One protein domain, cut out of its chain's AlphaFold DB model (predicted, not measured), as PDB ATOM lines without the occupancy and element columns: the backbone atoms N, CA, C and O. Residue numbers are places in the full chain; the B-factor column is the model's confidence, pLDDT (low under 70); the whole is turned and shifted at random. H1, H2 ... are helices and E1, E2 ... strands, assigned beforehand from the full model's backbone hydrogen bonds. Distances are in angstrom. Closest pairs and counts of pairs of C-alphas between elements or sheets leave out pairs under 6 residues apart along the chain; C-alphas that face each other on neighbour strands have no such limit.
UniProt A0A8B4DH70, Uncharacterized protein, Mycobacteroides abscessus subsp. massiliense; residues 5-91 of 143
ATOM      1  N   ALA A   5      -2.129   1.459 -78.783       93.44
ATOM      2  CA  ALA A   5      -0.890   1.314 -78.023       93.44
ATOM      3  C   ALA A   5      -0.779   2.350 -76.888       93.44
ATOM      4  O   ALA A   5      -0.503   1.982 -75.751       93.44
ATOM      5  N   GLU A   6      -1.073   3.624 -77.171       95.25
ATOM      6  CA  GLU A   6      -1.057   4.703 -76.167       95.25
ATOM      7  C   GLU A   6      -2.128   4.510 -75.083       95.25
ATOM      8  O   GLU A   6      -1.918   4.828 -73.907       95.25
ATOM      9  N   ILE A   7      -3.296   3.986 -75.466       95.62
ATOM     10  CA  ILE A   7      -4.363   3.670 -74.514       95.62
ATOM     11  C   ILE A   7      -3.923   2.516 -73.609       95.62
ATOM     12  O   ILE A   7      -4.034   2.643 -72.396       95.62
ATOM     13  N   MET A   8      -3.382   1.428 -74.160       95.00
ATOM     14  CA  MET A   8      -2.960   0.256 -73.380       95.00
ATOM     15  C   MET A   8      -1.825   0.544 -72.389       95.00
ATOM     16  O   MET A   8      -1.786  -0.088 -71.329       95.00
ATOM     17  N   ASP A   9      -0.937   1.482 -72.729       96.69
ATOM     18  CA  ASP A   9       0.163   1.944 -71.872       96.69
ATOM     19  C   ASP A   9      -0.339   2.716 -70.641       96.69
ATOM     20  O   ASP A   9       0.163   2.544 -69.535       96.69
ATOM     21  N   THR A  10      -1.389   3.523 -70.817       96.50
ATOM     22  CA  THR A  10      -1.910   4.411 -69.760       96.50
ATOM     23  C   THR A  10      -3.163   3.890 -69.059       96.50
ATOM     24  O   THR A  10      -3.588   4.463 -68.053       96.50
ATOM     25  N   ALA A  11      -3.782   2.834 -69.587       96.56
ATOM     26  CA  ALA A  11      -5.003   2.264 -69.043       96.56
ATOM     27  C   ALA A  11      -4.755   1.594 -67.689       96.56
ATOM     28  O   ALA A  11      -3.712   0.996 -67.432       96.56
ATOM     29  N   ARG A  12      -5.769   1.651 -66.826       96.12
ATOM     30  CA  ARG A  12      -5.733   1.007 -65.512       96.12
ATOM     31  C   ARG A  12      -5.823  -0.510 -65.686       96.12
ATOM     32  O   ARG A  12      -6.726  -0.990 -66.375       96.12
ATOM     33  N   ASP A  13      -4.950  -1.250 -65.002       95.50
ATOM     34  CA  ASP A  13      -4.877  -2.723 -65.007       95.50
ATOM     35  C   ASP A  13      -6.006  -3.378 -64.194       95.50
ATOM     36  O   ASP A  13      -5.787  -4.105 -63.226       95.50
ATOM     37  N   ARG A  14      -7.249  -3.083 -64.570       93.31
ATOM     38  CA  ARG A  14      -8.448  -3.715 -64.023       93.31
ATOM     39  C   ARG A  14      -9.528  -3.799 -65.092       93.31
ATOM     40  O   ARG A  14      -9.695  -2.862 -65.881       93.31
ATOM     41  N   SER A  15     -10.299  -4.881 -65.058       92.69
ATOM     42  CA  SER A  15     -11.482  -5.009 -65.904       92.69
ATOM     43  C   SER A  15     -12.513  -3.946 -65.507       92.69
ATOM     44  O   SER A  15     -12.802  -3.818 -64.314       92.69
ATOM     45  N   PRO A  16     -13.080  -3.188 -66.464       92.38
ATOM     46  CA  PRO A  16     -14.145  -2.239 -66.157       92.38
ATOM     47  C   PRO A  16     -15.467  -2.935 -65.813       92.38
ATOM     48  O   PRO A  16     -16.288  -2.358 -65.108       92.38
ATOM     49  N   PHE A  17     -15.674  -4.165 -66.288       92.50
ATOM     50  CA  PHE A  17     -16.919  -4.908 -66.105       92.50
ATOM     51  C   PHE A  17     -16.690  -6.176 -65.286       92.50
ATOM     52  O   PHE A  17     -15.651  -6.835 -65.404       92.50
ATOM     53  N   SER A  18     -17.696  -6.539 -64.500       90.31
ATOM     54  CA  SER A  18     -17.711  -7.738 -63.660       90.31
ATOM     55  C   SER A  18     -17.935  -9.008 -64.484       90.31
ATOM     56  O   SER A  18     -17.514 -10.091 -64.085       90.31
ATOM     57  N   ASN A  19     -18.630  -8.897 -65.622       90.75
ATOM     58  CA  ASN A  19     -18.901  -9.997 -66.548       90.75
ATOM     59  C   ASN A  19     -19.246  -9.483 -67.961       90.75
ATOM     60  O   ASN A  19     -19.423  -8.284 -68.182       90.75
ATOM     61  N   GLY A  20     -19.370 -10.411 -68.915       88.88
ATOM     62  CA  GLY A  20     -19.699 -10.093 -70.307       88.88
ATOM     63  C   GLY A  20     -21.068  -9.429 -70.484       88.88
ATOM     64  O   GLY A  20     -21.195  -8.537 -71.315       88.88
ATOM     65  N   THR A  21     -22.073  -9.797 -69.687       93.75
ATOM     66  CA  THR A  21     -23.415  -9.196 -69.754       93.75
ATOM     67  C   THR A  21     -23.380  -7.712 -69.395       93.75
ATOM     68  O   THR A  21     -23.989  -6.901 -70.085       93.75
ATOM     69  N   GLU A  22     -22.639  -7.340 -68.348       92.06
ATOM     70  CA  GLU A  22     -22.441  -5.937 -67.965       92.06
ATOM     71  C   GLU A  22     -21.699  -5.158 -69.057       92.06
ATOM     72  O   GLU A  22     -22.111  -4.051 -69.410       92.06
ATOM     73  N   GLY A  23     -20.665  -5.762 -69.649       92.38
ATOM     74  CA  GLY A  23     -19.948  -5.167 -70.776       92.38
ATOM     75  C   GLY A  23     -20.834  -4.952 -72.003       92.38
ATOM     76  O   GLY A  23     -20.799  -3.881 -72.605       92.38
ATOM     77  N   HIS A  24     -21.678  -5.928 -72.352       93.06
ATOM     78  CA  HIS A  24     -22.644  -5.794 -73.443       93.06
ATOM     79  C   HIS A  24     -23.687  -4.713 -73.165       93.06
ATOM     80  O   HIS A  24     -23.895  -3.862 -74.026       93.06
ATOM     81  N   GLY A  25     -24.267  -4.676 -71.963       94.25
ATOM     82  CA  GLY A  25     -25.218  -3.627 -71.588       94.25
ATOM     83  C   GLY A  25     -24.603  -2.226 -71.660       94.25
ATOM     84  O   GLY A  25     -25.233  -1.286 -72.140       94.25
ATOM     85  N   TRP A  26     -23.336  -2.082 -71.264       94.56
ATOM     86  CA  TRP A  26     -22.619  -0.821 -71.426       94.56
ATOM     87  C   TRP A  26     -22.387  -0.467 -72.903       94.56
ATOM     88  O   TRP A  26     -22.623   0.669 -73.317       94.56
ATOM     89  N   MET A  27     -21.985  -1.432 -73.734       94.00
ATOM     90  CA  MET A  27     -21.816  -1.207 -75.176       94.00
ATOM     91  C   MET A  27     -23.125  -0.801 -75.871       94.00
ATOM     92  O   MET A  27     -23.086   0.041 -76.770       94.00
ATOM     93  N   GLU A  28     -24.269  -1.332 -75.439       92.44
ATOM     94  CA  GLU A  28     -25.592  -0.942 -75.946       92.44
ATOM     95  C   GLU A  28     -25.942   0.509 -75.608       92.44
ATOM     96  O   GLU A  28     -26.408   1.258 -76.473       92.44
ATOM     97  N   ASN A  29     -25.651   0.932 -74.378       90.44
ATOM     98  CA  ASN A  29     -25.892   2.301 -73.930       90.44
ATOM     99  C   ASN A  29     -24.964   3.320 -74.611       90.44
ATOM    100  O   ASN A  29     -25.394   4.443 -74.885       90.44
ATOM    101  N   TRP A  30     -23.721   2.928 -74.913       90.25
ATOM    102  CA  TRP A  30     -22.656   3.845 -75.331       90.25
ATOM    103  C   TRP A  30     -22.113   3.554 -76.736       90.25
ATOM    104  O   TRP A  30     -22.306   4.352 -77.653       90.25
ATOM    105  N   CYS A  31     -21.429   2.429 -76.949       89.94
ATOM    106  CA  CYS A  31     -20.702   2.156 -78.198       89.94
ATOM    107  C   CYS A  31     -21.610   2.075 -79.431       89.94
ATOM    108  O   CYS A  31     -21.357   2.762 -80.421       89.94
ATOM    109  N   TYR A  32     -22.698   1.303 -79.377       89.12
ATOM    110  CA  TYR A  32     -23.521   1.034 -80.565       89.12
ATOM    111  C   TYR A  32     -24.232   2.270 -81.116       89.12
ATOM    112  O   TYR A  32     -24.527   2.342 -82.311       89.12
ATOM    113  N   ARG A  33     -24.447   3.281 -80.272       89.50
ATOM    114  CA  ARG A  33     -25.022   4.569 -80.671       89.50
ATOM    115  C   ARG A  33     -23.992   5.686 -80.834       89.50
ATOM    116  O   ARG A  33     -24.371   6.820 -81.118       89.50
ATOM    117  N   CYS A  34     -22.707   5.385 -80.667       91.75
ATOM    118  CA  CYS A  34     -21.640   6.362 -80.795       91.75
ATOM    119  C   CYS A  34     -21.423   6.750 -82.267       91.75
ATOM    120  O   CYS A  34     -21.440   5.920 -83.184       91.75
ATOM    121  N   HIS A  35     -21.232   8.046 -82.484       91.94
ATOM    122  CA  HIS A  35     -20.975   8.707 -83.759       91.94
ATOM    123  C   HIS A  35     -19.525   9.204 -83.872       91.94
ATOM    124  O   HIS A  35     -19.198   9.999 -84.754       91.94
ATOM    125  N   ASN A  36     -18.630   8.745 -82.994       90.38
ATOM    126  CA  ASN A  36     -17.205   9.024 -83.133       90.38
ATOM    127  C   ASN A  36     -16.703   8.481 -84.494       90.38
ATOM    128  O   ASN A  36     -17.092   7.371 -84.873       90.38
ATOM    129  N   PRO A  37     -15.859   9.218 -85.246       88.44
ATOM    130  CA  PRO A  37     -15.399   8.794 -86.570       88.44
ATOM    131  C   PRO A  37     -14.804   7.382 -86.630       88.44
ATOM    132  O   PRO A  37     -15.049   6.677 -87.609       88.44
ATOM    133  N   ALA A  38     -14.072   6.954 -85.593       88.44
ATOM    134  CA  ALA A  38     -13.500   5.608 -85.523       88.44
ATOM    135  C   ALA A  38     -14.598   4.529 -85.486       88.44
ATOM    136  O   ALA A  38     -14.575   3.586 -86.276       88.44
ATOM    137  N   GLU A  39     -15.606   4.728 -84.635       89.12
ATOM    138  CA  GLU A  39     -16.727   3.799 -84.469       89.12
ATOM    139  C   GLU A  39     -17.631   3.774 -85.706       89.12
ATOM    140  O   GLU A  39     -17.993   2.714 -86.209       89.12
ATOM    141  N   LEU A  40     -17.931   4.944 -86.280       89.19
ATOM    142  CA  LEU A  40     -18.696   5.036 -87.527       89.19
ATOM    143  C   LEU A  40     -17.994   4.334 -88.689       89.19
ATOM    144  O   LEU A  40     -18.651   3.706 -89.522       89.19
ATOM    145  N   ALA A  41     -16.671   4.475 -88.787       89.19
ATOM    146  CA  ALA A  41     -15.889   3.829 -89.829       89.19
ATOM    147  C   ALA A  41     -15.900   2.302 -89.682       89.19
ATOM    148  O   ALA A  41     -16.018   1.613 -90.699       89.19
ATOM    149  N   TRP A  42     -15.810   1.803 -88.446       90.56
ATOM    150  CA  TRP A  42     -15.889   0.380 -88.124       90.56
ATOM    151  C   TRP A  42     -17.272  -0.204 -88.407       90.56
ATOM    152  O   TRP A  42     -17.391  -1.132 -89.204       90.56
ATOM    153  N   ARG A  43     -18.335   0.419 -87.892       89.31
ATOM    154  CA  ARG A  43     -19.715  -0.031 -88.122       89.31
ATOM    155  C   ARG A  43     -20.071  -0.068 -89.609       89.31
ATOM    156  O   ARG A  43     -20.677  -1.017 -90.088       89.31
ATOM    157  N   ARG A  44     -19.629   0.925 -90.391       90.94
ATOM    158  CA  ARG A  44     -19.803   0.913 -91.857       90.94
ATOM    159  C   ARG A  44     -19.058  -0.236 -92.539       90.94
ATOM    160  O   ARG A  44     -19.500  -0.673 -93.597       90.94
ATOM    161  N   TYR A  45     -17.923  -0.672 -91.995       91.44
ATOM    162  CA  TYR A  45     -17.196  -1.839 -92.491       91.44
ATOM    163  C   TYR A  45     -17.944  -3.137 -92.160       91.44
ATOM    164  O   TYR A  45     -18.183  -3.920 -93.075       91.44
ATOM    165  N   GLU A  46     -18.415  -3.312 -90.922       89.94
ATOM    166  CA  GLU A  46     -19.226  -4.478 -90.521       89.94
ATOM    167  C   GLU A  46     -20.546  -4.583 -91.301       89.94
ATOM    168  O   GLU A  46     -20.947  -5.666 -91.715       89.94
ATOM    169  N   GLU A  47     -21.190  -3.449 -91.590       92.38
ATOM    170  CA  GLU A  47     -22.399  -3.377 -92.422       92.38
ATOM    171  C   GLU A  47     -22.126  -3.578 -93.930       92.38
ATOM    172  O   GLU A  47     -23.045  -3.480 -94.744       92.38
ATOM    173  N   GLY A  48     -20.868  -3.766 -94.347       92.31
ATOM    174  CA  GLY A  48     -20.480  -3.910 -95.756       92.31
ATOM    175  C   GLY A  48     -20.584  -2.626 -96.594       92.31
ATOM    176  O   GLY A  48     -20.336  -2.645 -97.801       92.31
ATOM    177  N   LYS A  49     -20.906  -1.481 -95.978       92.44
ATOM    178  CA  LYS A  49     -20.952  -0.156 -96.633       92.44
ATOM    179  C   LYS A  49     -19.555   0.393 -96.941       92.44
ATOM    180  O   LYS A  49     -19.414   1.309 -97.753       92.44
ATOM    181  N   ARG A  50     -18.518  -0.151 -96.302       88.44
ATOM    182  CA  ARG A  50     -17.101   0.134 -96.552       88.44
ATOM    183  C   ARG A  50     -16.387  -1.166 -96.938       88.44
ATOM    184  O   ARG A  50     -16.516  -2.162 -96.245       88.44
ATOM    185  N   LYS A  51     -15.603  -1.143 -98.024       88.62
ATOM    186  CA  LYS A  51     -14.918  -2.337 -98.568       88.62
ATOM    187  C   LYS A  51     -13.660  -2.756 -97.804       88.62
ATOM    188  O   LYS A  51     -13.250  -3.904 -97.890       88.62
ATOM    189  N   THR A  52     -13.013  -1.818 -97.120       88.50
ATOM    190  CA  THR A  52     -11.741  -2.039 -96.423       88.50
ATOM    191  C   THR A  52     -11.868  -1.649 -94.962       88.50
ATOM    192  O   THR A  52     -12.524  -0.653 -94.648       88.50
ATOM    193  N   ALA A  53     -11.215  -2.394 -94.071       85.44
ATOM    194  CA  ALA A  53     -11.155  -2.030 -92.663       85.44
ATOM    195  C   ALA A  53     -10.494  -0.642 -92.484       85.44
ATOM    196  O   ALA A  53      -9.660  -0.236 -93.307       85.44
ATOM    197  N   PRO A  54     -10.867   0.129 -91.449       85.44
ATOM    198  CA  PRO A  54     -10.169   1.365 -91.108       85.44
ATOM    199  C   PRO A  54      -8.685   1.103 -90.806       85.44
ATOM    200  O   PRO A  54      -8.362   0.214 -90.031       85.44
ATOM    201  N   THR A  55      -7.775   1.878 -91.402       84.19
ATOM    202  CA  THR A  55      -6.323   1.686 -91.219       84.19
ATOM    203  C   THR A  55      -5.842   2.147 -89.845       84.19
ATOM    204  O   THR A  55      -5.011   1.490 -89.234       84.19
ATOM    205  N   GLU A  56      -6.378   3.266 -89.353       79.06
ATOM    206  CA  GLU A  56      -5.998   3.866 -88.064       79.06
ATOM    207  C   GLU A  56      -6.489   3.028 -86.873       79.06
ATOM    208  O   GLU A  56      -5.826   2.954 -85.842       79.06
ATOM    209  N   PHE A  57      -7.642   2.371 -87.037       81.69
ATOM    210  CA  PHE A  57      -8.328   1.609 -85.995       81.69
ATOM    211  C   PHE A  57      -8.880   0.290 -86.577       81.69
ATOM    212  O   PHE A  57     -10.085   0.167 -86.813       81.69
ATOM    213  N   PRO A  58      -8.012  -0.702 -86.860       78.44
ATOM    214  CA  PRO A  58      -8.374  -1.906 -87.617       78.44
ATOM    215  C   PRO A  58      -9.288  -2.892 -86.876       78.44
ATOM    216  O   PRO A  58      -9.711  -3.868 -87.483       78.44
ATOM    217  N   GLY A  59      -9.588  -2.654 -85.596       80.12
ATOM    218  CA  GLY A  59     -10.487  -3.475 -84.775       80.12
ATOM    219  C   GLY A  59     -11.649  -2.696 -84.155       80.12
ATOM    220  O   GLY A  59     -12.228  -3.160 -83.180       80.12
ATOM    221  N   GLY A  60     -11.949  -1.500 -84.668       86.81
ATOM    222  CA  GLY A  60     -12.947  -0.606 -84.081       86.81
ATOM    223  C   GLY A  60     -12.359   0.377 -83.076       86.81
ATOM    224  O   GLY A  60     -11.156   0.643 -83.080       86.81
ATOM    225  N   CYS A  61     -13.212   0.980 -82.246       92.38
ATOM    226  CA  CYS A  61     -12.782   1.984 -81.278       92.38
ATOM    227  C   CYS A  61     -11.721   1.413 -80.301       92.38
ATOM    228  O   CYS A  61     -12.011   0.487 -79.542       92.38
ATOM    229  N   PRO A  62     -10.496   1.967 -80.237       93.94
ATOM    230  CA  PRO A  62      -9.424   1.421 -79.402       93.94
ATOM    231  C   PRO A  62      -9.738   1.432 -77.897       93.94
ATOM    232  O   PRO A  62      -9.173   0.630 -77.158       93.94
ATOM    233  N   LEU A  63     -10.659   2.289 -77.436       95.00
ATOM    234  CA  LEU A  63     -11.091   2.326 -76.036       95.00
ATOM    235  C   LEU A  63     -11.869   1.066 -75.644       95.00
ATOM    236  O   LEU A  63     -11.597   0.487 -74.594       95.00
ATOM    237  N   ILE A  64     -12.806   0.616 -76.490       92.81
ATOM    238  CA  ILE A  64     -13.529  -0.630 -76.212       92.81
ATOM    239  C   ILE A  64     -12.610  -1.837 -76.401       92.81
ATOM    240  O   ILE A  64     -12.671  -2.768 -75.605       92.81
ATOM    241  N   CYS A  65     -11.679  -1.798 -77.362       92.25
ATOM    242  CA  CYS A  65     -10.669  -2.849 -77.500       92.25
ATOM    243  C   CYS A  65      -9.832  -3.010 -76.220       92.25
ATOM    244  O   CYS A  65      -9.600  -4.137 -75.791       92.25
ATOM    245  N   ALA A  66      -9.406  -1.912 -75.586       94.56
ATOM    246  CA  ALA A  66      -8.670  -1.972 -74.322       94.56
ATOM    247  C   ALA A  66      -9.521  -2.569 -73.183       94.56
ATOM    248  O   ALA A  66      -9.050  -3.456 -72.468       94.56
ATOM    249  N   ALA A  67     -10.794  -2.171 -73.082       94.38
ATOM    250  CA  ALA A  67     -11.749  -2.727 -72.118       94.38
ATOM    251  C   ALA A  67     -11.980  -4.232 -72.294       94.38
ATOM    252  O   ALA A  67     -11.961  -4.975 -71.312       94.38
ATOM    253  N   LEU A  68     -12.125  -4.700 -73.535       90.94
ATOM    254  CA  LEU A  68     -12.261  -6.125 -73.852       90.94
ATOM    255  C   LEU A  68     -10.979  -6.923 -73.565       90.94
ATOM    256  O   LEU A  68     -11.052  -8.124 -73.325       90.94
ATOM    257  N   ASN A  69      -9.819  -6.260 -73.519       92.56
ATOM    258  CA  ASN A  69      -8.549  -6.837 -73.066       92.56
ATOM    259  C   ASN A  69      -8.335  -6.702 -71.544       92.56
ATOM    260  O   ASN A  69      -7.221  -6.880 -71.053       92.56
ATOM    261  N   GLY A  70      -9.390  -6.394 -70.783       93.38
ATOM    262  CA  GLY A  70      -9.355  -6.366 -69.320       93.38
ATOM    263  C   GLY A  70      -8.689  -5.126 -68.724       93.38
ATOM    264  O   GLY A  70      -8.351  -5.144 -67.540       93.38
ATOM    265  N   LYS A  71      -8.507  -4.056 -69.507       96.25
ATOM    266  CA  LYS A  71      -7.963  -2.780 -69.026       96.25
ATOM    267  C   LYS A  71      -9.000  -1.671 -69.084       96.25
ATOM    268  O   LYS A  71      -9.687  -1.514 -70.082       96.25
ATOM    269  N   THR A  72      -9.078  -0.838 -68.052       96.56
ATOM    270  CA  THR A  72     -10.007   0.300 -68.033       96.56
ATOM    271  C   THR A  72      -9.331   1.536 -68.636       96.56
ATOM    272  O   THR A  72      -8.380   2.042 -68.025       96.56
ATOM    273  N   PRO A  73      -9.811   2.074 -69.774       96.81
ATOM    274  CA  PRO A  73      -9.250   3.288 -70.360       96.81
ATOM    275  C   PRO A  73      -9.326   4.491 -69.413       96.81
ATOM    276  O   PRO A  73     -10.204   4.586 -68.548       96.81
ATOM    277  N   THR A  74      -8.411   5.438 -69.591       96.94
ATOM    278  CA  THR A  74      -8.355   6.677 -68.792       96.94
ATOM    279  C   THR A  74      -9.442   7.670 -69.209       96.94
ATOM    280  O   THR A  74      -9.906   8.472 -68.408       96.94
ATOM    281  N   GLU A  75      -9.916   7.558 -70.447       95.75
ATOM    282  CA  GLU A  75     -11.039   8.296 -71.025       95.75
ATOM    283  C   GLU A  75     -12.401   7.936 -70.408       95.75
ATOM    284  O   GLU A  75     -13.409   8.565 -70.734       95.75
ATOM    285  N   TRP A  76     -12.462   6.893 -69.576       95.50
ATOM    286  CA  TRP A  76     -13.692   6.425 -68.946       95.50
ATOM    287  C   TRP A  76     -13.814   6.999 -67.534       95.50
ATOM    288  O   TRP A  76     -13.059   6.637 -66.624       95.50
ATOM    289  N   MET A  77     -14.788   7.894 -67.370       94.38
ATOM    290  CA  MET A  77     -15.128   8.548 -66.111       94.38
ATOM    291  C   MET A  77     -16.127   7.698 -65.335       94.38
ATOM    292  O   MET A  77     -17.237   7.464 -65.808       94.38
ATOM    293  N   GLU A  78     -15.739   7.268 -64.142       93.44
ATOM    294  CA  GLU A  78     -16.618   6.535 -63.229       93.44
ATOM    295  C   GLU A  78     -17.825   7.387 -62.839       93.44
ATOM    296  O   GLU A  78     -17.684   8.574 -62.532       93.44
ATOM    297  N   GLN A  79     -19.008   6.780 -62.867       91.88
ATOM    298  CA  GLN A  79     -20.220   7.407 -62.361       91.88
ATOM    299  C   GLN A  79     -20.336   7.193 -60.844       91.88
ATOM    300  O   GLN A  79     -19.918   6.152 -60.334       91.88
ATOM    301  N   PRO A  80     -20.872   8.178 -60.098       87.50
ATOM    302  CA  PRO A  80     -20.941   8.116 -58.637       87.50
ATOM    303  C   PRO A  80     -21.911   7.044 -58.128       87.50
ATOM    304  O   PRO A  80     -21.713   6.497 -57.045       87.50
ATOM    305  N   GLU A  81     -22.955   6.744 -58.899       86.50
ATOM    306  CA  GLU A  81     -23.936   5.713 -58.579       86.50
ATOM    307  C   GLU A  81     -23.723   4.501 -59.478       86.50
ATOM    308  O   GLU A  81     -23.676   4.626 -60.701       86.50
ATOM    309  N   TYR A  82     -23.632   3.316 -58.866       85.12
ATOM    310  CA  TYR A  82     -23.533   2.089 -59.637       85.12
ATOM    311  C   TYR A  82     -24.874   1.807 -60.318       85.12
ATOM    312  O   TYR A  82     -25.865   1.480 -59.657       85.12
ATOM    313  N   ARG A  83     -24.897   1.869 -61.648       87.19
ATOM    314  CA  ARG A  83     -26.049   1.481 -62.462       87.19
ATOM    315  C   ARG A  83     -25.594   0.558 -63.575       87.19
ATOM    316  O   ARG A  83     -24.723   0.902 -64.366       87.19
ATOM    317  N   PHE A  84     -26.220  -0.614 -63.647       87.06
ATOM    318  CA  PHE A  84     -25.891  -1.631 -64.640       87.06
ATOM    319  C   PHE A  84     -25.853  -1.040 -66.058       87.06
ATOM    320  O   PHE A  84     -26.825  -0.430 -66.506       87.06
ATOM    321  N   GLY A  85     -24.725  -1.220 -66.748       86.62
ATOM    322  CA  GLY A  85     -24.499  -0.674 -68.090       86.62
ATOM    323  C   GLY A  85     -24.189   0.828 -68.144       86.62
ATOM    324  O   GLY A  85     -24.104   1.377 -69.238       86.62
ATOM    325  N   ASP A  86     -24.007   1.499 -67.006       89.81
ATOM    326  CA  ASP A  86     -23.807   2.954 -66.922       89.81
ATOM    327  C   ASP A  86     -22.703   3.359 -65.928       89.81
ATOM    328  O   ASP A  86     -22.595   4.500 -65.504       89.81
ATOM    329  N   GLN A  87     -21.837   2.412 -65.563       91.75
ATOM    330  CA  GLN A  87     -20.775   2.631 -64.570       91.75
ATOM    331  C   GLN A  87     -19.712   3.641 -65.016       91.75
ATOM    332  O   GLN A  87     -18.983   4.189 -64.191       91.75
ATOM    333  N   TYR A  88     -19.588   3.850 -66.328       94.38
ATOM    334  CA  TYR A  88     -18.568   4.697 -66.929       94.38
ATOM    335  C   TYR A  88     -19.158   5.565 -68.036       94.38
ATOM    336  O   TYR A  88     -19.879   5.064 -68.895       94.38
ATOM    337  N   HIS A  89     -18.765   6.836 -68.084       93.94
ATOM    338  CA  HIS A  89     -18.996   7.720 -69.223       93.94
ATOM    339  C   HIS A  89     -17.698   7.898 -70.009       93.94
ATOM    340  O   HIS A  89     -16.664   8.278 -69.458       93.94
ATOM    341  N   CYS A  90     -17.749   7.647 -71.314       93.62
ATOM    342  CA  CYS A  90     -16.608   7.841 -72.203       93.62
ATOM    343  C   CYS A  90     -16.537   9.301 -72.679       93.62
ATOM    344  O   CYS A  90     -17.474   9.787 -73.308       93.62
ATOM    345  N   ILE A  91     -15.414   9.993 -72.465       93.56
ATOM    346  CA  ILE A  91     -15.247  11.397 -72.911       93.56
ATOM    347  C   ILE A  91     -15.205  11.558 -74.444       93.56
ATOM    348  O   ILE A  91     -15.504  12.623 -74.994       93.56
TER     349      ILE A  91
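AT A GLANCE: This is residues 5 to 91 of the 143 residues of an uncharacterized protein of Mycobacteroides abscessus subsp. massiliense (UniProt A0A8B4DH70). Four short helices and a small two-stranded hairpin are gathered round a middle made by H4, with few contacts between the named parts: H1 packs on H4, while H2, H3 and the hairpin E1-E2 keep more distance. H3 and the loop of residues 47 to 61 make one end of the long axis, and the turn of the hairpin makes the other. The printed part has 87 residues, in the order H1, H2, H3, H4, E1, E2; the sheet E1 - E2 is antiparallel, and the class is mostly helix, though under half of the residues are in named elements. The whole is compact, with a radius of gyration of the C-alphas of 13.2 A, and elongated in outline, spanning 41 by 26 by 21 A.

HOW THE PARTS SIT: Start at H1, residues 5 to 10, and look across to H4, residues 62 to 68: they touch, closest at the C-alphas of Met 8 and Ala 66, 6.2 A apart. They run the same way at a steep tilt of 63 degrees. H2, residues 20 to 29, is near H4. H3, residues 37 to 46, is apart from H4, but only just, at 8.5 A. E1, residues 76 to 78, and E2, residues 88 to 90, form a hairpin, antiparallel at 149 degrees; look for N 77 and O 89 within hydrogen-bond range at 2.8 A. In H1, H2, H3 and H4 every O i to N i+4 pair is within that range.

IN THESE COORDINATES: Find C-alpha 5 at (-0.890, 1.314, -78.023), where H1 begins; it is 8.9 A long. H2 runs 14.3 A, H3 14.4 A and H4 9.8 A. E1 and E2 each run 6.4 A, and E2 ends at C-alpha 90, (-16.608, 7.841, -72.203).

THE WHOLE: The two C-alphas farthest apart are those of Lys 51 and Glu 81, 41.8 A. The printed part has no cut, the link H3 to H4 is long, and no printed residue is under 70 in pLDDT.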